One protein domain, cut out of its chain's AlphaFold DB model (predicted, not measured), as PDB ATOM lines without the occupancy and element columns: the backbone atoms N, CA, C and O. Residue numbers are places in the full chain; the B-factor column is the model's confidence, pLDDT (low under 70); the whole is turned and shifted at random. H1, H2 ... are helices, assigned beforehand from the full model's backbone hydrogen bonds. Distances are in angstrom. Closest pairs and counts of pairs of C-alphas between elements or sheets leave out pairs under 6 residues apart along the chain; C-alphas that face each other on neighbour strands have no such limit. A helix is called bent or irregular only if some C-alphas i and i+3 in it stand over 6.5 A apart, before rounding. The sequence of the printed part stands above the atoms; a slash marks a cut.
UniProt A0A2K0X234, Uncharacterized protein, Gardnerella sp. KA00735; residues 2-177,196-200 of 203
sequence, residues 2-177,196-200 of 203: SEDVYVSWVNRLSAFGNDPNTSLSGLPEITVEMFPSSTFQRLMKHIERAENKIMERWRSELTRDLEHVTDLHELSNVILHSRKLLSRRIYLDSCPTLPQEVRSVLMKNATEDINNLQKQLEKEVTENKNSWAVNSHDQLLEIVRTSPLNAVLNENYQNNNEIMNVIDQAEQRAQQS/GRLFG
ATOM      1  N   SER A   2      34.074 -41.313 -38.817       81.44
ATOM      2  CA  SER A   2      34.116 -40.926 -37.389       81.44
ATOM      3  C   SER A   2      35.255 -39.947 -37.068       81.44
ATOM      4  O   SER A   2      35.031 -38.968 -36.366       81.44
ATOM      5  N   GLU A   3      36.445 -40.134 -37.646       87.12
ATOM      6  CA  GLU A   3      37.567 -39.197 -37.467       87.12
ATOM      7  C   GLU A   3      37.226 -37.776 -37.959       87.12
ATOM      8  O   GLU A   3      37.458 -36.802 -37.249       87.12
ATOM      9  N   ASP A   4      36.581 -37.652 -39.124       91.62
ATOM     10  CA  ASP A   4      36.172 -36.354 -39.684       91.62
ATOM     11  C   ASP A   4      35.128 -35.649 -38.800       91.62
ATOM     12  O   ASP A   4      35.169 -34.428 -38.623       91.62
ATOM     13  N   VAL A   5      34.216 -36.423 -38.195       95.06
ATOM     14  CA  VAL A   5      33.238 -35.925 -37.217       95.06
ATOM     15  C   VAL A   5      33.947 -35.425 -35.959       95.06
ATOM     16  O   VAL A   5      33.701 -34.298 -35.528       95.06
ATOM     17  N   TYR A   6      34.870 -36.215 -35.401       96.06
ATOM     18  CA  TYR A   6      35.647 -35.834 -34.221       96.06
ATOM     19  C   TYR A   6      36.441 -34.542 -34.456       96.06
ATOM     20  O   TYR A   6      36.336 -33.599 -33.672       96.06
ATOM     21  N   VAL A   7      37.182 -34.461 -35.565       96.75
ATOM     22  CA  VAL A   7      37.982 -33.281 -35.924       96.75
ATOM     23  C   VAL A   7      37.100 -32.043 -36.106       96.75
ATOM     24  O   VAL A   7      37.444 -30.968 -35.610       96.75
ATOM     25  N   SER A   8      35.937 -32.185 -36.753       96.50
ATOM     26  CA  SER A   8      34.974 -31.088 -36.925       96.50
ATOM     27  C   SER A   8      34.504 -30.530 -35.582       96.50
ATOM     28  O   SER A   8      34.499 -29.312 -35.381       96.50
ATOM     29  N   TRP A   9      34.177 -31.414 -34.639       97.19
ATOM     30  CA  TRP A   9      33.789 -31.035 -33.285       97.19
ATOM     31  C   TRP A   9      34.913 -30.356 -32.518       97.19
ATOM     32  O   TRP A   9      34.717 -29.269 -31.984       97.19
ATOM     33  N   VAL A  10      36.105 -30.951 -32.484       97.94
ATOM     34  CA  VAL A  10      37.244 -30.406 -31.732       97.94
ATOM     35  C   VAL A  10      37.622 -29.011 -32.228       97.94
ATOM     36  O   VAL A  10      37.786 -28.088 -31.425       97.94
ATOM     37  N   ASN A  11      37.704 -28.834 -33.548       97.69
ATOM     38  CA  ASN A  11      38.008 -27.539 -34.150       97.69
ATOM     39  C   ASN A  11      36.928 -26.510 -33.814       97.69
ATOM     40  O   ASN A  11      37.245 -25.377 -33.441       97.69
ATOM     41  N   ARG A  12      35.653 -26.911 -33.889       96.75
ATOM     42  CA  ARG A  12      34.544 -26.010 -33.598       96.75
ATOM     43  C   ARG A  12      34.467 -25.625 -32.128       96.75
ATOM     44  O   ARG A  12      34.293 -24.447 -31.853       96.75
ATOM     45  N   LEU A  13      34.643 -26.563 -31.198       97.44
ATOM     46  CA  LEU A  13      34.666 -26.297 -29.755       97.44
ATOM     47  C   LEU A  13      35.809 -25.348 -29.384       97.44
ATOM     48  O   LEU A  13      35.620 -24.401 -28.618       97.44
ATOM     49  N   SER A  14      36.987 -25.560 -29.977       96.94
ATOM     50  CA  SER A  14      38.134 -24.670 -29.790       96.94
ATOM     51  C   SER A  14      37.824 -23.243 -30.250       96.94
ATOM     52  O   SER A  14      38.059 -22.297 -29.497       96.94
ATOM     53  N   ALA A  15      37.256 -23.081 -31.450       93.25
ATOM     54  CA  ALA A  15      36.845 -21.779 -31.971       93.25
ATOM     55  C   ALA A  15      35.715 -21.155 -31.131       93.25
ATOM     56  O   ALA A  15      35.824 -20.004 -30.724       93.25
ATOM     57  N   PHE A  16      34.691 -21.933 -30.777       91.56
ATOM     58  CA  PHE A  16      33.521 -21.491 -30.015       91.56
ATOM     59  C   PHE A  16      33.880 -20.925 -28.638       91.56
ATOM     60  O   PHE A  16      33.353 -19.879 -28.251       91.56
ATOM     61  N   GLY A  17      34.806 -21.574 -27.925       89.94
ATOM     62  CA  GLY A  17      35.313 -21.070 -26.647       89.94
ATOM     63  C   GLY A  17      36.218 -19.838 -26.784       89.94
ATOM     64  O   GLY A  17      36.333 -19.058 -25.845       89.94
ATOM     65  N   ASN A  18      36.866 -19.637 -27.936       89.31
ATOM     66  CA  ASN A  18      37.798 -18.526 -28.167       89.31
ATOM     67  C   ASN A  18      37.148 -17.283 -28.787       89.31
ATOM     68  O   ASN A  18      37.619 -16.176 -28.553       89.31
ATOM     69  N   ASP A  19      36.089 -17.432 -29.571       85.56
ATOM     70  CA  ASP A  19      35.454 -16.352 -30.324       85.56
ATOM     71  C   ASP A  19      33.949 -16.358 -30.028       85.56
ATOM     72  O   ASP A  19      33.296 -17.373 -30.281       85.56
ATOM     73  N   PRO A  20      33.382 -15.265 -29.476       79.94
ATOM     74  CA  PRO A  20      31.965 -15.214 -29.124       79.94
ATOM     75  C   PRO A  20      31.039 -15.226 -30.351       79.94
ATOM     76  O   PRO A  20      29.858 -15.518 -30.198       79.94
ATOM     77  N   ASN A  21      31.555 -14.990 -31.561       83.19
ATOM     78  CA  ASN A  21      30.764 -14.993 -32.796       83.19
ATOM     79  C   ASN A  21      30.737 -16.356 -33.497       83.19
ATOM     80  O   ASN A  21      29.969 -16.573 -34.435       83.19
ATOM     81  N   THR A  22      31.557 -17.308 -33.055       84.81
ATOM     82  CA  THR A  22      31.566 -18.645 -33.647       84.81
ATOM     83  C   THR A  22      30.256 -19.369 -33.310       84.81
ATOM     84  O   THR A  22      29.886 -19.467 -32.143       84.81
ATOM     85  N   SER A  23      29.566 -19.911 -34.317       86.94
ATOM     86  CA  SER A  23      28.336 -20.707 -34.150       86.94
ATOM     87  C   SER A  23      28.620 -22.215 -34.100       86.94
ATOM     88  O   SER A  23      29.543 -22.670 -34.774       86.94
ATOM     89  N   LEU A  24      27.809 -22.988 -33.361       87.06
ATOM     90  CA  LEU A  24      27.810 -24.465 -33.365       87.06
ATOM     91  C   LEU A  24      26.912 -25.068 -34.461       87.06
ATOM     92  O   LEU A  24      26.865 -26.287 -34.618       87.06
ATOM     93  N   SER A  25      26.192 -24.242 -35.225       87.38
ATOM     94  CA  SER A  25      25.316 -24.708 -36.300       87.38
ATOM     95  C   SER A  25      26.077 -25.525 -37.348       87.38
ATOM     96  O   SER A  25      27.204 -25.196 -37.722       87.38
ATOM     97  N   GLY A  26      25.426 -26.572 -37.857       84.06
ATOM     98  CA  GLY A  26      25.985 -27.432 -38.902       84.06
ATOM     99  C   GLY A  26      27.044 -28.419 -38.411       84.06
ATOM    100  O   GLY A  26      27.716 -29.035 -39.238       84.06
ATOM    101  N   LEU A  27      27.214 -28.581 -37.094       91.69
ATOM    102  CA  LEU A  27      28.016 -29.674 -36.563       91.69
ATOM    103  C   LEU A  27      27.392 -31.035 -36.917       91.69
ATOM    104  O   LEU A  27      26.169 -31.173 -36.892       91.69
ATOM    105  N   PRO A  28      28.213 -32.046 -37.245       94.69
ATOM    106  CA  PRO A  28      27.725 -33.405 -37.432       94.69
ATOM    107  C   PRO A  28      27.156 -33.974 -36.126       94.69
ATOM    108  O   PRO A  28      27.686 -33.718 -35.046       94.69
ATOM    109  N   GLU A  29      26.102 -34.776 -36.231       94.56
ATOM    110  CA  GLU A  29      25.522 -35.492 -35.092       94.56
ATOM    111  C   GLU A  29      26.508 -36.524 -34.525       94.56
ATOM    112  O   GLU A  29      27.208 -37.213 -35.271       94.56
ATOM    113  N   ILE A  30      26.560 -36.629 -33.197       92.94
ATOM    114  CA  ILE A  30      27.313 -37.646 -32.467       92.94
ATOM    115  C   ILE A  30      26.326 -38.578 -31.779       92.94
ATOM    116  O   ILE A  30      25.435 -38.135 -31.061       92.94
ATOM    117  N   THR A  31      26.565 -39.879 -31.909       87.69
ATOM    118  CA  THR A  31      25.921 -40.912 -31.092       87.69
ATOM    119  C   THR A  31      26.926 -41.505 -30.104       87.69
ATOM    120  O   THR A  31      28.139 -41.436 -30.314       87.69
ATOM    121  N   VAL A  32      26.439 -42.108 -29.016       77.44
ATOM    122  CA  VAL A  32      27.296 -42.713 -27.973       77.44
ATOM    123  C   VAL A  32      28.200 -43.818 -28.539       77.44
ATOM    124  O   VAL A  32      29.331 -43.989 -28.091       77.44
ATOM    125  N   GLU A  33      27.733 -44.529 -29.565       86.94
ATOM    126  CA  GLU A  33      28.443 -45.649 -30.197       86.94
ATOM    127  C   GLU A  33      29.408 -45.213 -31.314       86.94
ATOM    128  O   GLU A  33      30.196 -46.021 -31.805       86.94
ATOM    129  N   MET A  34      29.381 -43.936 -31.719       91.06
ATOM    130  CA  MET A  34      30.191 -43.427 -32.833       91.06
ATOM    131  C   MET A  34      31.700 -43.502 -32.562       91.06
ATOM    132  O   MET A  34      32.506 -43.594 -33.494       91.06
ATOM    133  N   PHE A  35      32.092 -43.444 -31.289       92.12
ATOM    134  CA  PHE A  35      33.481 -43.365 -30.866       92.12
ATOM    135  C   PHE A  35      33.846 -44.486 -29.893       92.12
ATOM    136  O   PHE A  35      33.065 -44.800 -28.997       92.12
ATOM    137  N   PRO A  36      35.083 -45.014 -29.962       93.25
ATOM    138  CA  PRO A  36      35.650 -45.755 -28.844       93.25
ATOM    139  C   PRO A  36      35.602 -44.906 -27.567       93.25
ATOM    140  O   PRO A  36      35.813 -43.689 -27.627       93.25
ATOM    141  N   SER A  37      35.418 -45.533 -26.401       91.50
ATOM    142  CA  SER A  37      35.255 -44.824 -25.120       91.50
ATOM    143  C   SER A  37      36.369 -43.807 -24.842       91.50
ATOM    144  O   SER A  37      36.107 -42.722 -24.332       91.50
ATOM    145  N   SER A  38      37.613 -44.115 -25.225       94.31
ATOM    146  CA  SER A  38      38.750 -43.204 -25.054       94.31
ATOM    147  C   SER A  38      38.656 -41.950 -25.932       94.31
ATOM    148  O   SER A  38      39.017 -40.862 -25.488       94.31
ATOM    149  N   THR A  39      38.150 -42.067 -27.162       94.62
ATOM    150  CA  THR A  39      37.914 -40.929 -28.065       94.62
ATOM    151  C   THR A  39      36.764 -40.068 -27.561       94.62
ATOM    152  O   THR A  39      36.890 -38.845 -27.523       94.62
ATOM    153  N   PHE A  40      35.691 -40.698 -27.080       93.44
ATOM    154  CA  PHE A  40      34.565 -39.991 -26.479       93.44
ATOM    155  C   PHE A  40      34.983 -39.203 -25.225       93.44
ATOM    156  O   PHE A  40      34.673 -38.025 -25.094       93.44
ATOM    157  N   GLN A  41      35.788 -39.801 -24.340       94.06
ATOM    158  CA  GLN A  41      36.346 -39.101 -23.176       94.06
ATOM    159  C   GLN A  41      37.201 -37.889 -23.568       94.06
ATOM    160  O   GLN A  41      37.147 -36.856 -22.904       94.06
ATOM    161  N   ARG A  42      37.990 -37.984 -24.646       96.44
ATOM    162  CA  ARG A  42      38.747 -36.829 -25.157       96.44
ATOM    163  C   ARG A  42      37.818 -35.734 -25.671       96.44
ATOM    164  O   ARG A  42      38.078 -34.570 -25.387       96.44
ATOM    165  N   LEU A  43      36.748 -36.083 -26.386       96.00
ATOM    166  CA  LEU A  43      35.739 -35.112 -26.813       96.00
ATOM    167  C   LEU A  43      35.117 -34.385 -25.612       96.00
ATOM    168  O   LEU A  43      35.059 -33.158 -25.627       96.00
ATOM    169  N   MET A  44      34.743 -35.110 -24.552       96.12
ATOM    170  CA  MET A  44      34.206 -34.495 -23.332       96.12
ATOM    171  C   MET A  44      35.180 -33.478 -22.718       96.12
ATOM    172  O   MET A  44      34.760 -32.389 -22.344       96.12
ATOM    173  N   LYS A  45      36.490 -33.761 -22.717       97.56
ATOM    174  CA  LYS A  45      37.510 -32.785 -22.284       97.56
ATOM    175  C   LYS A  45      37.564 -31.532 -23.166       97.56
ATOM    176  O   LYS A  45      37.915 -30.458 -22.685       97.56
ATOM    177  N   HIS A  46      37.268 -31.645 -24.461       98.06
ATOM    178  CA  HIS A  46      37.195 -30.477 -25.344       98.06
ATOM    179  C   HIS A  46      35.946 -29.633 -25.087       98.06
ATOM    180  O   HIS A  46      36.044 -28.409 -25.166       98.06
ATOM    181  N   ILE A  47      34.818 -30.266 -24.753       97.06
ATOM    182  CA  ILE A  47      33.591 -29.580 -24.328       97.06
ATOM    183  C   ILE A  47      33.858 -28.816 -23.027       97.06
ATOM    184  O   ILE A  47      33.734 -27.596 -23.012       97.06
ATOM    185  N   GLU A  48      34.377 -29.499 -22.004       96.88
ATOM    186  CA  GLU A  48      34.756 -28.893 -20.720       96.88
ATOM    187  C   GLU A  48      35.731 -27.718 -20.912       96.88
ATOM    188  O   GLU A  48      35.586 -26.648 -20.325       96.88
ATOM    189  N   ARG A  49      36.723 -27.863 -21.800       97.88
ATOM    190  CA  ARG A  49      37.653 -26.772 -22.117       97.88
ATOM    191  C   ARG A  49      36.961 -25.574 -22.774       97.88
ATOM    192  O   ARG A  49      37.396 -24.445 -22.553       97.88
ATOM    193  N   ALA A  50      35.953 -25.796 -23.615       96.31
ATOM    194  CA  ALA A  50      35.187 -24.716 -24.228       96.31
ATOM    195  C   ALA A  50      34.300 -24.011 -23.189       96.31
ATOM    196  O   ALA A  50      34.330 -22.782 -23.127       96.31
ATOM    197  N   GLU A  51      33.606 -24.767 -22.333       95.12
ATOM    198  CA  GLU A  51      32.830 -24.241 -21.199       95.12
ATOM    199  C   GLU A  51      33.702 -23.392 -20.269       95.12
ATOM    200  O   GLU A  51      33.366 -22.242 -19.985       95.12
ATOM    201  N   ASN A  52      34.873 -23.903 -19.876       95.25
ATOM    202  CA  ASN A  52      35.807 -23.186 -19.009       95.25
ATOM    203  C   ASN A  52      36.238 -21.847 -19.612       95.25
ATOM    204  O   ASN A  52      36.233 -20.839 -18.914       95.25
ATOM    205  N   LYS A  53      36.530 -21.789 -20.918       95.00
ATOM    206  CA  LYS A  53      36.860 -20.518 -21.586       95.00
ATOM    207  C   LYS A  53      35.694 -19.532 -21.596       95.00
ATOM    208  O   LYS A  53      35.909 -18.333 -21.418       95.00
ATOM    209  N   ILE A  54      34.469 -20.017 -21.806       92.75
ATOM    210  CA  ILE A  54      33.261 -19.183 -21.759       92.75
ATOM    211  C   ILE A  54      33.086 -18.605 -20.354       92.75
ATOM    212  O   ILE A  54      32.868 -17.403 -20.215       92.75
ATOM    213  N   MET A  55      33.243 -19.432 -19.319       93.81
ATOM    214  CA  MET A  55      33.106 -19.011 -17.925       93.81
ATOM    215  C   MET A  55      34.246 -18.095 -17.467       93.81
ATOM    216  O   MET A  55      33.999 -17.122 -16.755       93.81
ATOM    217  N   GLU A  56      35.482 -18.345 -17.904       92.75
ATOM    218  CA  GLU A  56      36.623 -17.454 -17.681       92.75
ATOM    219  C   GLU A  56      36.366 -16.076 -18.288       92.75
ATOM    220  O   GLU A  56      36.530 -15.071 -17.596       92.75
ATOM    221  N   ARG A  57      35.903 -16.026 -19.545       91.25
ATOM    222  CA  ARG A  57      35.523 -14.773 -20.205       91.25
ATOM    223  C   ARG A  57      34.386 -14.079 -19.472       91.25
ATOM    224  O   ARG A  57      34.512 -12.895 -19.184       91.25
ATOM    225  N   TRP A  58      33.317 -14.803 -19.141       92.50
ATOM    226  CA  TRP A  58      32.179 -14.254 -18.403       92.50
ATOM    227  C   TRP A  58      32.625 -13.614 -17.096       92.50
ATOM    228  O   TRP A  58      32.283 -12.466 -16.827       92.50
ATOM    229  N   ARG A  59      33.470 -14.308 -16.328       90.31
ATOM    230  CA  ARG A  59      34.036 -13.776 -15.091       90.31
ATOM    231  C   ARG A  59      34.871 -12.521 -15.345       90.31
ATOM    232  O   ARG A  59      34.726 -11.544 -14.613       90.31
ATOM    233  N   SER A  60      35.757 -12.547 -16.339       88.62
ATOM    234  CA  SER A  60      36.629 -11.413 -16.659       88.62
ATOM    235  C   SER A  60      35.847 -10.184 -17.121       88.62
ATOM    236  O   SER A  60      36.145  -9.083 -16.663       88.62
ATOM    237  N   GLU A  61      34.850 -10.359 -17.987       89.19
ATOM    238  CA  GLU A  61      34.005  -9.270 -18.486       89.19
ATOM    239  C   GLU A  61      33.100  -8.719 -17.391       89.19
ATOM    240  O   GLU A  61      33.116  -7.518 -17.159       89.19
ATOM    241  N   LEU A  62      32.417  -9.583 -16.632       86.44
ATOM    242  CA  LEU A  62      31.586  -9.148 -15.510       86.44
ATOM    243  C   LEU A  62      32.407  -8.380 -14.464       86.44
ATOM    244  O   LEU A  62      31.972  -7.336 -13.991       86.44
ATOM    245  N   THR A  63      33.607  -8.863 -14.129       83.00
ATOM    246  CA  THR A  63      34.508  -8.164 -13.195       83.00
ATOM    247  C   THR A  63      34.885  -6.784 -13.727       83.00
ATOM    248  O   THR A  63      34.750  -5.798 -13.009       83.00
ATOM    249  N   ARG A  64      35.336  -6.705 -14.986       84.62
ATOM    250  CA  ARG A  64      35.722  -5.445 -15.633       84.62
ATOM    251  C   ARG A  64      34.554  -4.462 -15.680       84.62
ATOM    252  O   ARG A  64      34.716  -3.311 -15.301       84.62
ATOM    253  N   ASP A  65      33.394  -4.903 -16.146       83.75
ATOM    254  CA  ASP A  65      32.255  -4.019 -16.381       83.75
ATOM    255  C   ASP A  65      31.688  -3.501 -15.057       83.75
ATOM    256  O   ASP A  65      31.341  -2.327 -14.951       83.75
ATOM    257  N   LEU A  66      31.694  -4.331 -14.011       78.31
ATOM    258  CA  LEU A  66      31.310  -3.887 -12.679       78.31
ATOM    259  C   LEU A  66      32.306  -2.889 -12.068       78.31
ATOM    260  O   LEU A  66      31.855  -2.000 -11.355       78.31
ATOM    261  N   GLU A  67      33.620  -2.972 -12.343       76.38
ATOM    262  CA  GLU A  67      34.608  -1.977 -11.866       76.38
ATOM    263  C   GLU A  67      34.282  -0.541 -12.317       76.38
ATOM    264  O   GLU A  67      34.664   0.413 -11.634       76.38
ATOM    265  N   HIS A  68      33.563  -0.397 -13.433       77.50
ATOM    266  CA  HIS A  68      33.166   0.883 -14.015       77.50
ATOM    267  C   HIS A  68      31.757   1.344 -13.618       77.50
ATOM    268  O   HIS A  68      31.378   2.452 -13.978       77.50
ATOM    269  N   VAL A  69      30.997   0.538 -12.870       78.69
ATOM    270  CA  VAL A  69      29.638   0.891 -12.444       78.69
ATOM    271  C   VAL A  69      29.667   2.048 -11.446       78.69
ATOM    272  O   VAL A  69      30.332   1.986 -10.407       78.69
ATOM    273  N   THR A  70      28.890   3.083 -11.744       74.94
ATOM    274  CA  THR A  70      28.743   4.291 -10.926       74.94
ATOM    275  C   THR A  70      27.352   4.435 -10.310       74.94
ATOM    276  O   THR A  70      27.221   5.073  -9.263       74.94
ATOM    277  N   ASP A  71      26.333   3.787 -10.887       77.75
ATOM    278  CA  ASP A  71      24.953   3.818 -10.397       77.75
ATOM    279  C   ASP A  71      24.200   2.472 -10.514       77.75
ATOM    280  O   ASP A  71      24.717   1.448 -10.965       77.75
ATOM    281  N   LEU A  72      22.950   2.461 -10.041       77.94
ATOM    282  CA  LEU A  72      22.075   1.284 -10.026       77.94
ATOM    283  C   LEU A  72      21.641   0.812 -11.421       77.94
ATOM    284  O   LEU A  72      21.496  -0.390 -11.656       77.94
ATOM    285  N   HIS A  73      21.419   1.738 -12.345       81.44
ATOM    286  CA  HIS A  73      20.991   1.406 -13.698       81.44
ATOM    287  C   HIS A  73      22.134   0.743 -14.477       81.44
ATOM    288  O   HIS A  73      21.925  -0.267 -15.149       81.44
ATOM    289  N   GLU A  74      23.358   1.245 -14.325       81.00
ATOM    290  CA  GLU A  74      24.567   0.623 -14.864       81.00
ATOM    291  C   GLU A  74      24.786  -0.778 -14.288       81.00
ATOM    292  O   GLU A  74      25.026  -1.712 -15.051       81.00
ATOM    293  N   LEU A  75      24.603  -0.970 -12.976       81.19
ATOM    294  CA  LEU A  75      24.670  -2.298 -12.356       81.19
ATOM    295  C   LEU A  75      23.674  -3.279 -12.991       81.19
ATOM    296  O   LEU A  75      24.047  -4.396 -13.356       81.19
ATOM    297  N   SER A  76      22.410  -2.865 -13.122       82.12
ATOM    298  CA  SER A  76      21.371  -3.683 -13.750       82.12
ATOM    299  C   SER A  76      21.775  -4.064 -15.173       82.12
ATOM    300  O   SER A  76      21.750  -5.245 -15.519       82.12
ATOM    301  N   ASN A  77      22.244  -3.096 -15.964       84.31
ATOM    302  CA  ASN A  77      22.716  -3.352 -17.318       84.31
ATOM    303  C   ASN A  77      23.880  -4.338 -17.337       84.31
ATOM    304  O   ASN A  77      23.832  -5.287 -18.113       84.31
ATOM    305  N   VAL A  78      24.892  -4.183 -16.488       85.50
ATOM    306  CA  VAL A  78      26.033  -5.106 -16.458       85.50
ATOM    307  C   VAL A  78      25.587  -6.540 -16.150       85.50
ATOM    308  O   VAL A  78      25.990  -7.476 -16.846       85.50
ATOM    309  N   ILE A  79      24.684  -6.731 -15.183       84.81
ATOM    310  CA  ILE A  79      24.130  -8.058 -14.877       84.81
ATOM    311  C   ILE A  79      23.361  -8.614 -16.087       84.81
ATOM    312  O   ILE A  79      23.570  -9.771 -16.463       84.81
ATOM    313  N   LEU A  80      22.521  -7.797 -16.730       86.25
ATOM    314  CA  LEU A  80      21.768  -8.183 -17.926       86.25
ATOM    315  C   LEU A  80      22.685  -8.582 -19.089       86.25
ATOM    316  O   LEU A  80      22.432  -9.609 -19.715       86.25
ATOM    317  N   HIS A  81      23.751  -7.827 -19.360       83.81
ATOM    318  CA  HIS A  81      24.697  -8.131 -20.439       83.81
ATOM    319  C   HIS A  81      25.477  -9.417 -20.155       83.81
ATOM    320  O   HIS A  81      25.668 -10.241 -21.051       83.81
ATOM    321  N   SER A  82      25.843  -9.658 -18.893       88.50
ATOM    322  CA  SER A  82      26.568 -10.870 -18.495       88.50
ATOM    323  C   SER A  82      25.808 -12.164 -18.828       88.50
ATOM    324  O   SER A  82      26.416 -13.203 -19.092       88.50
ATOM    325  N   ARG A  83      24.470 -12.107 -18.898       89.56
ATOM    326  CA  ARG A  83      23.625 -13.242 -19.289       89.56
ATOM    327  C   ARG A  83      23.951 -13.774 -20.681       89.56
ATOM    328  O   ARG A  83      23.804 -14.969 -20.900       89.56
ATOM    329  N   LYS A  84      24.455 -12.942 -21.599       81.94
ATOM    330  CA  LYS A  84      24.813 -13.361 -22.963       81.94
ATOM    331  C   LYS A  84      25.799 -14.529 -22.967       81.94
ATOM    332  O   LYS A  84      25.592 -15.533 -23.648       81.94
ATOM    333  N   LEU A  85      26.868 -14.422 -22.178       85.38
ATOM    334  CA  LEU A  85      27.897 -15.461 -22.110       85.38
ATOM    335  C   LEU A  85      27.409 -16.698 -21.350       85.38
ATOM    336  O   LEU A  85      27.754 -17.813 -21.734       85.38
ATOM    337  N   LEU A  86      26.545 -16.531 -20.344       92.00
ATOM    338  CA  LEU A  86      25.884 -17.672 -19.704       92.00
ATOM    339  C   LEU A  86      24.966 -18.403 -20.690       92.00
ATOM    340  O   LEU A  86      24.990 -19.626 -20.765       92.00
ATOM    341  N   SER A  87      24.218 -17.682 -21.521       89.81
ATOM    342  CA  SER A  87      23.412 -18.287 -22.581       89.81
ATOM    343  C   SER A  87      24.250 -18.964 -23.653       89.81
ATOM    344  O   SER A  87      23.827 -19.975 -24.204       89.81
ATOM    345  N   ARG A  88      25.462 -18.471 -23.918       89.38
ATOM    346  CA  ARG A  88      26.412 -19.156 -24.798       89.38
ATOM    347  C   ARG A  88      26.830 -20.517 -24.241       89.38
ATOM    348  O   ARG A  88      26.925 -21.470 -25.009       89.38
ATOM    349  N   ARG A  89      27.049 -20.614 -22.926       93.12
ATOM    350  CA  ARG A  89      27.264 -21.901 -22.256       93.12
ATOM    351  C   ARG A  89      26.040 -22.803 -22.423       93.12
ATOM    352  O   ARG A  89      26.172 -23.904 -22.934       93.12
ATOM    353  N   ILE A  90      24.845 -22.301 -22.115       93.25
ATOM    354  CA  ILE A  90      23.600 -23.070 -22.283       93.25
ATOM    355  C   ILE A  90      23.412 -23.577 -23.719       93.25
ATOM    356  O   ILE A  90      22.966 -24.702 -23.927       93.25
ATOM    357  N   TYR A  91      23.778 -22.782 -24.723       90.62
ATOM    358  CA  TYR A  91      23.711 -23.193 -26.125       90.62
ATOM    359  C   TYR A  91      24.654 -24.364 -26.459       90.62
ATOM    360  O   TYR A  91      24.286 -25.244 -27.236       90.62
ATOM    361  N   LEU A  92      25.851 -24.404 -25.862       92.75
ATOM    362  CA  LEU A  92      26.753 -25.554 -25.973       92.75
ATOM    363  C   LEU A  92      26.164 -26.783 -25.268       92.75
ATOM    364  O   LEU A  92      26.099 -27.860 -25.859       92.75
ATOM    365  N   ASP A  93      25.665 -26.598 -24.050       94.19
ATOM    366  CA  ASP A  93      25.219 -27.687 -23.175       94.19
ATOM    367  C   ASP A  93      23.913 -28.338 -23.676       94.19
ATOM    368  O   ASP A  93      23.663 -29.525 -23.458       94.19
ATOM    369  N   SER A  94      23.101 -27.580 -24.419       91.06
ATOM    370  CA  SER A  94      21.861 -28.034 -25.066       91.06
ATOM    371  C   SER A  94      22.027 -28.441 -26.540       91.06
ATOM    372  O   SER A  94      21.042 -28.832 -27.181       91.06
ATOM    373  N   CYS A  95      23.251 -28.392 -27.081       91.38
ATOM    374  CA  CYS A  95      23.526 -28.536 -28.511       91.38
ATOM    375  C   CYS A  95      22.938 -29.841 -29.088       91.38
ATOM    376  O   CYS A  95      23.383 -30.922 -28.705       91.38
ATOM    377  N   PRO A  96      21.966 -29.784 -30.022       90.56
ATOM    378  CA  PRO A  96      21.146 -30.938 -30.412       90.56
ATOM    379  C   PRO A  96      21.904 -32.046 -31.140       90.56
ATOM    380  O   PRO A  96      21.397 -33.154 -31.253       90.56
ATOM    381  N   THR A  97      23.106 -31.754 -31.620       92.88
ATOM    382  CA  THR A  97      23.993 -32.714 -32.279       92.88
ATOM    383  C   THR A  97      24.791 -33.557 -31.278       92.88
ATOM    384  O   THR A  97      25.536 -34.439 -31.699       92.88
ATOM    385  N   LEU A  98      24.661 -33.301 -29.968       94.31
ATOM    386  CA  LEU A  98      25.171 -34.159 -28.895       94.31
ATOM    387  C   LEU A  98      24.136 -35.223 -28.483       94.31
ATOM    388  O   LEU A  98      22.935 -34.936 -28.485       94.31
ATOM    389  N   PRO A  99      24.584 -36.401 -28.003       94.75
ATOM    390  CA  PRO A  99      23.696 -37.399 -27.411       94.75
ATOM    391  C   PRO A  99      22.864 -36.833 -26.256       94.75
ATOM    392  O   PRO A  99      23.355 -36.034 -25.452       94.75
ATOM    393  N   GLN A 100      21.614 -37.286 -26.126       94.06
ATOM    394  CA  GLN A 100      20.685 -36.810 -25.096       94.06
ATOM    395  C   GLN A 100      21.241 -36.976 -23.677       94.06
ATOM    396  O   GLN A 100      21.035 -36.111 -22.825       94.06
ATOM    397  N   GLU A 101      21.958 -38.064 -23.423       92.25
ATOM    398  CA  GLU A 101      22.570 -38.376 -22.134       92.25
ATOM    399  C   GLU A 101      23.635 -37.336 -21.776       92.25
ATOM    400  O   GLU A 101      23.680 -36.861 -20.642       92.25
ATOM    401  N   VAL A 102      24.436 -36.921 -22.763       94.31
ATOM    402  CA  VAL A 102      25.446 -35.867 -22.600       94.31
ATOM    403  C   VAL A 102      24.765 -34.539 -22.318       94.31
ATOM    404  O   VAL A 102      25.065 -33.912 -21.306       94.31
ATOM    405  N   ARG A 103      23.799 -34.143 -23.159       94.75
ATOM    406  CA  ARG A 103      23.062 -32.881 -22.983       94.75
ATOM    407  C   ARG A 103      22.426 -32.783 -21.603       94.75
ATOM    408  O   ARG A 103      22.515 -31.752 -20.952       94.75
ATOM    409  N   SER A 104      21.823 -33.874 -21.134       94.56
ATOM    410  CA  SER A 104      21.160 -33.922 -19.826       94.56
ATOM    411  C   SER A 104      22.142 -33.675 -18.677       94.56
ATOM    412  O   SER A 104      21.824 -32.931 -17.750       94.56
ATOM    413  N   VAL A 105      23.342 -34.263 -18.738       95.00
ATOM    414  CA  VAL A 105      24.389 -34.056 -17.725       95.00
ATOM    415  C   VAL A 105      24.934 -32.629 -17.784       95.00
ATOM    416  O   VAL A 105      25.017 -31.976 -16.744       95.00
ATOM    417  N   LEU A 106      25.260 -32.127 -18.978       95.62
ATOM    418  CA  LEU A 106      25.797 -30.774 -19.150       95.62
ATOM    419  C   LEU A 106      24.794 -29.713 -18.682       95.62
ATOM    420  O   LEU A 106      25.123 -28.876 -17.845       95.62
ATOM    421  N   MET A 107      23.533 -29.813 -19.112       95.25
ATOM    422  CA  MET A 107      22.470 -28.888 -18.706       95.25
ATOM    423  C   MET A 107      22.190 -28.920 -17.204       95.25
ATOM    424  O   MET A 107      21.904 -27.874 -16.613       95.25
ATOM    425  N   LYS A 108      22.281 -30.093 -16.566       95.44
ATOM    426  CA  LYS A 108      22.170 -30.200 -15.108       95.44
ATOM    427  C   LYS A 108      23.296 -29.421 -14.423       95.44
ATOM    428  O   LYS A 108      23.006 -28.582 -13.573       95.44
ATOM    429  N   ASN A 109      24.546 -29.645 -14.828       94.31
ATOM    430  CA  ASN A 109      25.702 -28.946 -14.262       94.31
ATOM    431  C   ASN A 109      25.598 -27.426 -14.481       94.31
ATOM    432  O   ASN A 109      25.806 -26.648 -13.555       94.31
ATOM    433  N   ALA A 110      25.185 -26.994 -15.674       93.75
ATOM    434  CA  ALA A 110      24.981 -25.581 -15.988       93.75
ATOM    435  C   ALA A 110      23.904 -24.923 -15.134       93.75
ATOM    436  O   ALA A 110      24.083 -23.810 -14.637       93.75
ATOM    437  N   THR A 111      22.799 -25.634 -14.926       94.75
ATOM    438  CA  THR A 111      21.710 -25.194 -14.057       94.75
ATOM    439  C   THR A 111      22.192 -25.032 -12.619       94.75
ATOM    440  O   THR A 111      21.892 -24.020 -11.983       94.75
ATOM    441  N   GLU A 112      22.940 -26.002 -12.091       95.06
ATOM    442  CA  GLU A 112      23.493 -25.939 -10.736       95.06
ATOM    443  C   GLU A 112      24.474 -24.768 -10.589       95.06
ATOM    444  O   GLU A 112      24.319 -23.949  -9.679       95.06
ATOM    445  N   ASP A 113      25.410 -24.615 -11.523       92.94
ATOM    446  CA  ASP A 113      26.403 -23.541 -11.512       92.94
ATOM    447  C   ASP A 113      25.772 -22.153 -11.593       92.94
ATOM    448  O   ASP A 113      26.091 -21.281 -10.789       92.94
ATOM    449  N   ILE A 114      24.850 -21.928 -12.531       93.81
ATOM    450  CA  ILE A 114      24.219 -20.616 -12.719       93.81
ATOM    451  C   ILE A 114      23.366 -20.241 -11.501       93.81
ATOM    452  O   ILE A 114      23.369 -19.086 -11.069       93.81
ATOM    453  N   ASN A 115      22.683 -21.210 -10.889       94.69
ATOM    454  CA  ASN A 115      21.970 -20.971  -9.636       94.69
ATOM    455  C   ASN A 115      22.927 -20.685  -8.470       94.69
ATOM    456  O   ASN A 115      22.613 -19.857  -7.613       94.69
ATOM    457  N   ASN A 116      24.096 -21.328  -8.427       93.25
ATOM    458  CA  ASN A 116      25.122 -21.032  -7.430       93.25
ATOM    459  C   ASN A 116      25.714 -19.629  -7.625       93.25
ATOM    460  O   ASN A 116      25.855 -18.906  -6.642       93.25
ATOM    461  N   LEU A 117      25.968 -19.209  -8.867       91.69
ATOM    462  CA  LEU A 117      26.407 -17.849  -9.194       91.69
ATOM    463  C   LEU A 117      25.376 -16.802  -8.757       91.69
ATOM    464  O   LEU A 117      25.743 -15.815  -8.126       91.69
ATOM    465  N   GLN A 118      24.082 -17.042  -9.010       92.62
ATOM    466  CA  GLN A 118      23.009 -16.165  -8.527       92.62
ATOM    467  C   GLN A 118      23.021 -16.053  -6.994       92.62
ATOM    468  O   GLN A 118      22.988 -14.950  -6.452       92.62
ATOM    469  N   LYS A 119      23.118 -17.183  -6.281       91.50
ATOM    470  CA  LYS A 119      23.181 -17.193  -4.810       91.50
ATOM    471  C   LYS A 119      24.416 -16.470  -4.276       91.50
ATOM    472  O   LYS A 119      24.313 -15.760  -3.282       91.50
ATOM    473  N   GLN A 120      25.574 -16.654  -4.910       87.44
ATOM    474  CA  GLN A 120      26.811 -15.966  -4.536       87.44
ATOM    475  C   GLN A 120      26.687 -14.457  -4.747       87.44
ATOM    476  O   GLN A 120      27.054 -13.695  -3.858       87.44
ATOM    477  N   LEU A 121      26.098 -14.027  -5.866       85.81
ATOM    478  CA  LEU A 121      25.836 -12.618  -6.142       85.81
ATOM    479  C   LEU A 121      24.918 -11.988  -5.082       85.81
ATOM    480  O   LEU A 121      25.258 -10.951  -4.514       85.81
ATOM    481  N   GLU A 122      23.794 -12.633  -4.757       87.94
ATOM    482  CA  GLU A 122      22.877 -12.163  -3.706       87.94
ATOM    483  C   GLU A 122      23.539 -12.121  -2.322       87.94
ATOM    484  O   GLU A 122      23.362 -11.160  -1.565       87.94
ATOM    485  N   LYS A 123      24.323 -13.155  -1.991       85.81
ATOM    486  CA  LYS A 123      25.056 -13.243  -0.726       85.81
ATOM    487  C   LYS A 123      26.057 -12.101  -0.589       85.81
ATOM    488  O   LYS A 123      26.058 -11.422   0.433       85.81
ATOM    489  N   GLU A 124      26.867 -11.852  -1.612       77.44
ATOM    490  CA  GLU A 124      27.884 -10.801  -1.564       77.44
ATOM    491  C   GLU A 124      27.268  -9.394  -1.494       77.44
ATOM    492  O   GLU A 124      27.783  -8.541  -0.770       77.44
ATOM    493  N   VAL A 125      26.137  -9.144  -2.167       76.44
ATOM    494  CA  VAL A 125      25.387  -7.881  -2.008       76.44
ATOM    495  C   VAL A 125      24.864  -7.713  -0.575       76.44
ATOM    496  O   VAL A 125      24.899  -6.608  -0.031       76.44
ATOM    497  N   THR A 126      24.431  -8.802   0.063       75.12
ATOM    498  CA  THR A 126      23.894  -8.780   1.435       75.12
ATOM    499  C   THR A 126      24.992  -8.605   2.494       75.12
ATOM    500  O   THR A 126      24.816  -7.878   3.475       75.12
ATOM    501  N   GLU A 127      26.134  -9.274   2.323       73.12
ATOM    502  CA  GLU A 127      27.218  -9.310   3.313       73.12
ATOM    503  C   GLU A 127      28.171  -8.111   3.205       73.12
ATOM    504  O   GLU A 127      28.754  -7.690   4.210       73.12
ATOM    505  N   ASN A 128      28.326  -7.514   2.020       65.12
ATOM    506  CA  ASN A 128      29.325  -6.476   1.789       65.12
ATOM    507  C   ASN A 128      28.767  -5.058   1.966       65.12
ATOM    508  O   ASN A 128      28.617  -4.282   1.016       65.12
ATOM    509  N   LYS A 129      28.499  -4.704   3.230       57.12
ATOM    510  CA  LYS A 129      27.780  -3.471   3.573       57.12
ATOM    511  C   LYS A 129      28.479  -2.164   3.173       57.12
ATOM    512  O   LYS A 129      27.813  -1.153   2.983       57.12
ATOM    513  N   ASN A 130      29.800  -2.197   3.006       53.56
ATOM    514  CA  ASN A 130      30.633  -1.000   2.857       53.56
ATOM    515  C   ASN A 130      31.221  -0.822   1.446       53.56
ATOM    516  O   ASN A 130      31.849   0.199   1.180       53.56
ATOM    517  N   SER A 131      31.068  -1.803   0.548       55.38
ATOM    518  CA  SER A 131      31.727  -1.784  -0.769       55.38
ATOM    519  C   SER A 131      30.933  -1.071  -1.861       55.38
ATOM    520  O   SER A 131      31.514  -0.665  -2.862       55.38
ATOM    521  N   TRP A 132      29.623  -0.915  -1.680       59.62
ATOM    522  CA  TRP A 132      28.720  -0.316  -2.664       59.62
ATOM    523  C   TRP A 132      28.280   1.082  -2.227       59.62
ATOM    524  O   TRP A 132      27.095   1.393  -2.255       59.62
ATOM    525  N   ALA A 133      29.244   1.901  -1.786       53.62
ATOM    526  CA  ALA A 133      29.091   3.147  -1.016       53.62
ATOM    527  C   ALA A 133      28.142   4.232  -1.587       53.62
ATOM    528  O   ALA A 133      27.993   5.283  -0.972       53.62
ATOM    529  N   VAL A 134      27.512   3.994  -2.738       53.06
ATOM    530  CA  VAL A 134      26.616   4.919  -3.440       53.06
ATOM    531  C   VAL A 134      25.130   4.554  -3.264       53.06
ATOM    532  O   VAL A 134      24.288   5.434  -3.399       53.06
ATOM    533  N   ASN A 135      24.777   3.310  -2.898       60.12
ATOM    534  CA  ASN A 135      23.382   2.837  -2.921       60.12
ATOM    535  C   ASN A 135      22.945   2.102  -1.645       60.12
ATOM    536  O   ASN A 135      23.768   1.533  -0.927       60.12
ATOM    537  N   SER A 136      21.633   2.071  -1.380       67.06
ATOM    538  CA  SER A 136      21.085   1.288  -0.264       67.06
ATOM    539  C   SER A 136      21.082  -0.214  -0.584       67.06
ATOM    540  O   SER A 136      20.832  -0.623  -1.719       67.06
ATOM    541  N   HIS A 137      21.369  -1.054   0.417       68.81
ATOM    542  CA  HIS A 137      21.454  -2.517   0.268       68.81
ATOM    543  C   HIS A 137      20.191  -3.141  -0.318       68.81
ATOM    544  O   HIS A 137      20.286  -4.035  -1.156       68.81
ATOM    545  N   ASP A 138      19.026  -2.636   0.084       77.75
ATOM    546  CA  ASP A 138      17.734  -3.139  -0.378       77.75
ATOM    547  C   ASP A 138      17.541  -2.896  -1.881       77.75
ATOM    548  O   ASP A 138      17.101  -3.796  -2.593       77.75
ATOM    549  N   GLN A 139      17.972  -1.736  -2.390       78.12
ATOM    550  CA  GLN A 139      17.914  -1.411  -3.821       78.12
ATOM    551  C   GLN A 139      18.864  -2.281  -4.652       78.12
ATOM    552  O   GLN A 139      18.514  -2.723  -5.744       78.12
ATOM    553  N   LEU A 140      20.065  -2.569  -4.143       76.44
ATOM    554  CA  LEU A 140      21.015  -3.455  -4.825       76.44
ATOM    555  C   LEU A 140      20.483  -4.889  -4.904       76.44
ATOM    556  O   LEU A 140      20.571  -5.536  -5.950       76.44
ATOM    557  N   LEU A 141      19.903  -5.382  -3.808       82.38
ATOM    558  CA  LEU A 141      19.312  -6.713  -3.758       82.38
ATOM    559  C   LEU A 141      18.074  -6.814  -4.657       82.38
ATOM    560  O   LEU A 141      17.885  -7.829  -5.328       82.38
ATOM    561  N   GLU A 142      17.254  -5.764  -4.713       85.56
ATOM    562  CA  GLU A 142      16.126  -5.666  -5.639       85.56
ATOM    563  C   GLU A 142      16.589  -5.763  -7.099       85.56
ATOM    564  O   GLU A 142      16.013  -6.522  -7.878       85.56
ATOM    565  N   ILE A 143      17.677  -5.091  -7.477       82.88
ATOM    566  CA  ILE A 143      18.224  -5.158  -8.842       82.88
ATOM    567  C   ILE A 143      18.722  -6.555  -9.193       82.88
ATOM    568  O   ILE A 143      18.383  -7.085 -10.252       82.88
ATOM    569  N   VAL A 144      19.480  -7.189  -8.297       82.56
ATOM    570  CA  VAL A 144      19.966  -8.560  -8.512       82.56
ATOM    571  C   VAL A 144      18.805  -9.551  -8.666       82.56
ATOM    572  O   VAL A 144      18.917 -10.520  -9.419       82.56
ATOM    573  N   ARG A 145      17.675  -9.310  -7.993       86.00
ATOM    574  CA  ARG A 145      16.483 -10.172  -8.047       86.00
ATOM    575  C   ARG A 145      15.542  -9.876  -9.208       86.00
ATOM    576  O   ARG A 145      14.865 -10.788  -9.672       86.00
ATOM    577  N   THR A 146      15.487  -8.636  -9.682       83.75
ATOM    578  CA  THR A 146      14.697  -8.237 -10.862       83.75
ATOM    579  C   THR A 146      15.439  -8.535 -12.164       83.75
ATOM    580  O   THR A 146      14.819  -8.833 -13.184       83.75
ATOM    581  N   SER A 147      16.773  -8.553 -12.117       81.12
ATOM    582  CA  SER A 147      17.653  -8.938 -13.221       81.12
ATOM    583  C   SER A 147      18.490 -10.188 -12.891       81.12
ATOM    584  O   SER A 147      19.703 -10.159 -13.051       81.12
ATOM    585  N   PRO A 148      17.895 -11.341 -12.516       87.69
ATOM    586  CA  PRO A 148      18.673 -12.480 -12.032       87.69
ATOM    587  C   PRO A 148      19.471 -13.171 -13.147       87.69
ATOM    588  O   PRO A 148      18.995 -13.309 -14.276       87.69
ATOM    589  N   LEU A 149      20.677 -13.644 -12.847       90.25
ATOM    590  CA  LEU A 149      21.534 -14.369 -13.792       90.25
ATOM    591  C   LEU A 149      20.848 -15.629 -14.326       90.25
ATOM    592  O   LEU A 149      20.935 -15.928 -15.513       90.25
ATOM    593  N   ASN A 150      20.109 -16.331 -13.467       91.62
ATOM    594  CA  ASN A 150      19.440 -17.585 -13.805       91.62
ATOM    595  C   ASN A 150      18.253 -17.443 -14.773       91.62
ATOM    596  O   ASN A 150      17.740 -18.455 -15.242       91.62
ATOM    597  N   ALA A 151      17.868 -16.220 -15.160       89.81
ATOM    598  CA  ALA A 151      16.873 -16.000 -16.208       89.81
ATOM    599  C   ALA A 151      17.260 -16.651 -17.551       89.81
ATOM    600  O   ALA A 151      16.376 -16.994 -18.333       89.81
ATOM    601  N   VAL A 152      18.559 -16.868 -17.799       88.75
ATOM    602  CA  VAL A 152      19.086 -17.573 -18.988       88.75
ATOM    603  C   VAL A 152      18.649 -19.033 -19.094       88.75
ATOM    604  O   VAL A 152      18.735 -19.631 -20.165       88.75
ATOM    605  N   LEU A 153      18.197 -19.622 -17.986       88.44
ATOM    606  CA  LEU A 153      17.723 -21.002 -17.933       88.44
ATOM    607  C   LEU A 153      16.281 -21.139 -18.435       88.44
ATOM    608  O   LEU A 153      15.849 -22.247 -18.735       88.44
ATOM    609  N   ASN A 154      15.540 -20.032 -18.549       83.56
ATOM    610  CA  ASN A 154      14.176 -20.058 -19.062       83.56
ATOM    611  C   ASN A 154      14.181 -20.306 -20.577       83.56
ATOM    612  O   ASN A 154      14.881 -19.614 -21.320       83.56
ATOM    613  N   GLU A 155      13.331 -21.219 -21.053       64.00
ATOM    614  CA  GLU A 155      13.203 -21.573 -22.480       64.00
ATOM    615  C   GLU A 155      12.940 -20.342 -23.373       64.00
ATOM    616  O   GLU A 155      13.460 -20.233 -24.482       64.00
ATOM    617  N   ASN A 156      12.208 -19.348 -22.859       58.94
ATOM    618  CA  ASN A 156      11.923 -18.089 -23.562       58.94
ATOM    619  C   ASN A 156      13.159 -17.194 -23.766       58.94
ATOM    620  O   ASN A 156      13.149 -16.342 -24.654       58.94
ATOM    621  N   TYR A 157      14.204 -17.352 -22.950       65.31
ATOM    622  CA  TYR A 157      15.478 -16.644 -23.113       65.31
ATOM    623  C   TYR A 157      16.372 -17.364 -24.129       65.31
ATOM    624  O   TYR A 157      17.016 -16.726 -24.955       65.31
ATOM    625  N   GLN A 158      16.364 -18.700 -24.112       58.53
ATOM    626  CA  GLN A 158      17.163 -19.548 -25.004       58.53
ATOM    627  C   GLN A 158      16.701 -19.475 -26.467       58.53
ATOM    628  O   GLN A 158      17.519 -19.592 -27.375       58.53
ATOM    629  N   ASN A 159      15.407 -19.230 -26.697       52.62
ATOM    630  CA  ASN A 159      14.808 -19.167 -28.033       52.62
ATOM    631  C   ASN A 159      14.752 -17.753 -28.641       52.62
ATOM    632  O   ASN A 159      14.345 -17.592 -29.792       52.62
ATOM    633  N   ASN A 160      15.144 -16.713 -27.898       50.41
ATOM    634  CA  ASN A 160      15.015 -15.329 -28.350       50.41
ATOM    635  C   ASN A 160      16.282 -14.838 -29.068       50.41
ATOM    636  O   ASN A 160      17.116 -14.130 -28.502       50.41
ATOM    637  N   ASN A 161      16.384 -15.155 -30.362       50.50
ATOM    638  CA  ASN A 161      17.378 -14.561 -31.270       50.50
ATOM    639  C   ASN A 161      17.345 -13.018 -31.251       50.50
ATOM    640  O   ASN A 161      18.355 -12.375 -31.515       50.50
ATOM    641  N   GLU A 162      16.206 -12.411 -30.907       47.44
ATOM    642  CA  GLU A 162      16.061 -10.960 -30.756       47.44
ATOM    643  C   GLU A 162      16.828 -10.404 -29.549       47.44
ATOM    644  O   GLU A 162      17.449  -9.351 -29.669       47.44
ATOM    645  N   ILE A 163      16.869 -11.120 -28.417       53.12
ATOM    646  CA  ILE A 163      17.660 -10.710 -27.243       53.12
ATOM    647  C   ILE A 163      19.150 -10.750 -27.592       53.12
ATOM    648  O   ILE A 163      19.873  -9.803 -27.291       53.12
ATOM    649  N   MET A 164      19.595 -11.798 -28.292       54.91
ATOM    650  CA  MET A 164      20.975 -11.894 -28.774       54.91
ATOM    651  C   MET A 164      21.313 -10.772 -29.767       54.91
ATOM    652  O   MET A 164      22.318 -10.094 -29.583       54.91
ATOM    653  N   ASN A 165      20.429 -10.480 -30.728       50.34
ATOM    654  CA  ASN A 165      20.616  -9.394 -31.696       50.34
ATOM    655  C   ASN A 165      20.638  -7.994 -31.053       50.34
ATOM    656  O   ASN A 165      21.400  -7.133 -31.489       50.34
ATOM    657  N   VAL A 166      19.813  -7.731 -30.033       51.47
ATOM    658  CA  VAL A 166      19.816  -6.446 -29.307       51.47
ATOM    659  C   VAL A 166      21.112  -6.272 -28.517       51.47
ATOM    660  O   VAL A 166      21.689  -5.182 -28.520       51.47
ATOM    661  N   ILE A 167      21.605  -7.345 -27.897       52.12
ATOM    662  CA  ILE A 167      22.891  -7.333 -27.192       52.12
ATOM    663  C   ILE A 167      24.048  -7.135 -28.189       52.12
ATOM    664  O   ILE A 167      24.922  -6.302 -27.952       52.12
ATOM    665  N   ASP A 168      24.015  -7.800 -29.348       53.09
ATOM    666  CA  ASP A 168      25.008  -7.625 -30.419       53.09
ATOM    667  C   ASP A 168      25.034  -6.182 -30.965       53.09
ATOM    668  O   ASP A 168      26.101  -5.617 -31.216       53.09
ATOM    669  N   GLN A 169      23.870  -5.537 -31.106       48.69
ATOM    670  CA  GLN A 169      23.775  -4.138 -31.541       48.69
ATOM    671  C   GLN A 169      24.288  -3.146 -30.487       48.69
ATOM    672  O   GLN A 169      24.893  -2.128 -30.842       48.69
ATOM    673  N   ALA A 170      24.064  -3.413 -29.198       50.47
ATOM    674  CA  ALA A 170      24.587  -2.591 -28.109       50.47
ATOM    675  C   ALA A 170      26.122  -2.678 -28.020       50.47
ATOM    676  O   ALA A 170      26.786  -1.658 -27.834       50.47
ATOM    677  N   GLU A 171      26.703  -3.856 -28.257       52.06
ATOM    678  CA  GLU A 171      28.156  -4.063 -28.289       52.06
ATOM    679  C   GLU A 171      28.840  -3.344 -29.454       52.06
ATOM    680  O   GLU A 171      29.897  -2.746 -29.265       52.06
ATOM    681  N   GLN A 172      28.228  -3.319 -30.640       54.97
ATOM    682  CA  GLN A 172      28.748  -2.533 -31.766       54.97
ATOM    683  C   GLN A 172      28.801  -1.032 -31.437       54.97
ATOM    684  O   GLN A 172      29.731  -0.333 -31.843       54.97
ATOM    685  N   ARG A 173      27.838  -0.540 -30.646       48.91
ATOM    686  CA  ARG A 173      27.813   0.848 -30.159       48.91
ATOM    687  C   ARG A 173      28.845   1.088 -29.050       48.91
ATOM    688  O   ARG A 173      29.520   2.112 -29.080       48.91
ATOM    689  N   ALA A 174      29.023   0.138 -28.131       47.66
ATOM    690  CA  ALA A 174      30.004   0.221 -27.046       47.66
ATOM    691  C   ALA A 174      31.463   0.083 -27.535       47.66
ATOM    692  O   ALA A 174      32.373   0.725 -27.016       47.66
ATOM    693  N   GLN A 175      31.716  -0.712 -28.576       50.28
ATOM    694  CA  GLN A 175      33.027  -0.789 -29.235       50.28
ATOM    695  C   GLN A 175      33.351   0.504 -30.003       50.28
ATOM    696  O   GLN A 175      34.509   0.917 -30.050       50.28
ATOM    697  N   GLN A 176      32.336   1.187 -30.546       49.06
ATOM    698  CA  GLN A 176      32.490   2.524 -31.128       49.06
ATOM    699  C   GLN A 176      32.737   3.615 -30.074       49.06
ATOM    700  O   GLN A 176      33.489   4.550 -30.355       49.06
ATOM    701  N   SER A 177      32.161   3.507 -28.869       45.00
ATOM    702  CA  SER A 177      32.407   4.460 -27.773       45.00
ATOM    703  C   SER A 177      33.754   4.231 -27.078       45.00
ATOM    704  O   SER A 177      34.466   5.197 -26.813       45.00
ATOM    705  N   GLY A 196      37.171 -10.760  -5.485       60.09
ATOM    706  CA  GLY A 196      38.038 -11.729  -4.826       60.09
ATOM    707  C   GLY A 196      37.265 -12.745  -3.980       60.09
ATOM    708  O   GLY A 196      37.797 -13.815  -3.727       60.09
ATOM    709  N   ARG A 197      36.024 -12.458  -3.560       64.94
ATOM    710  CA  ARG A 197      35.173 -13.399  -2.810       64.94
ATOM    711  C   ARG A 197      34.183 -14.141  -3.699       64.94
ATOM    712  O   ARG A 197      34.089 -15.359  -3.587       64.94
ATOM    713  N   LEU A 198      33.541 -13.435  -4.631       60.75
ATOM    714  CA  LEU A 198      32.605 -14.020  -5.599       60.75
ATOM    715  C   LEU A 198      33.282 -15.069  -6.494       60.75
ATOM    716  O   LEU A 198      32.678 -16.078  -6.832       60.75
ATOM    717  N   PHE A 199      34.561 -14.867  -6.830       63.88
ATOM    718  CA  PHE A 199      35.307 -15.751  -7.730       63.88
ATOM    719  C   PHE A 199      36.569 -16.377  -7.121       63.88
ATOM    720  O   PHE A 199      37.334 -17.029  -7.835       63.88
ATOM    721  N   GLY A 200      36.818 -16.173  -5.823       51.38
ATOM    722  CA  GLY A 200      38.053 -16.586  -5.145       51.38
ATOM    723  C   GLY A 200      38.085 -18.002  -4.585       51.38
ATOM    724  O   GLY A 200      39.053 -18.344  -3.914       51.38
TER     725      GLY A 200
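Overview. This is residues 2 to 177 and 196 to 200 of the 203 residues of an uncharacterized protein of Gardnerella sp. KA00735 (UniProt A0A2K0X234). An elongated bundle of long helices, H1, H2, H3 and H4, lies roughly along one axis, with H3 in the middle and the shorter H5 packing on H3 and H4 near one end. After H5 the chain passes through two short helices, H6 and H7, into H8, which runs off at a slant with residues 172 to 177 sticking out. The printed part has 181 residues with eight named helices, H1 to H8 in order, and no named strand; the class is all helix. The whole is compact, with a radius of gyration of the C-alphas of 18.1 A, and spans 58 by 35 by 28 A.

Arrangement. H1, residues 2 to 18, touches residues 43 to 54 of H2, residues 37 to 67; the closest C-alphas are those of Gly 17 and Ala 50, 4.4 A, at a shallow tilt of 11 degrees, the same way. H2 forms a hairpin with H3, residues 72 to 93, at a shallow tilt of 7 degrees, opposite ways; the closest C-alphas, Trp 58 and Leu 85, are 5.8 A apart. H3 and H4, residues 100 to 127, are a hairpin too, closest at the C-alphas of Asp 93 and Leu 106, 5.1 A. With H5, residues 137 to 146, these two make an up-and-down bundle, each helix running against the one before; the closest C-alphas of H4 and H5 are those of Val 125 and Leu 141, 6.4 A. H6, residues 149 to 153, touches H3 at Ser 87 and Val 152, closest C-alphas 5.7 A apart; it is only just irregular, C-alphas 149 and 152 being 6.6 A apart. H7, residues 155 to 158, only just touches H3, with 3 pairs of C-alphas within 8 A, the closest Ser 87 and Gln 158, 6.8 A. H8, residues 161 to 177, also only just touches H3, with 3 such pairs, the closest His 81 and Ile 167, 7.0 A. Every O i to N i+4 pair is within hydrogen-bond range in H1, H2, H4, H5 and H8; in H3 it is 15 of 18, in H6 0 of 1 beside 2 of 2 O i to N i+3 pairs, and H7 is too short for one.

Along the chain. H1 begins at C-alpha 2, (34.116, -40.926, -37.389). H2 measures 44.9 A, H4 40.1 A and H3 32.0 A. H8 ends at C-alpha 177, (32.407, 4.460, -27.773).

Size, cuts and confidence. The C-alphas farthest apart, Ser 2 and Ser 136, are 57.7 A apart. The link from H1 to H2 is long, 18 residues. Residues 178 to 195 are not printed; C-alphas 177 and 196 are 28.6 A apart across the cut. Residues 128 to 137, 155 to 177 and 196 to 200 have pLDDT under 70.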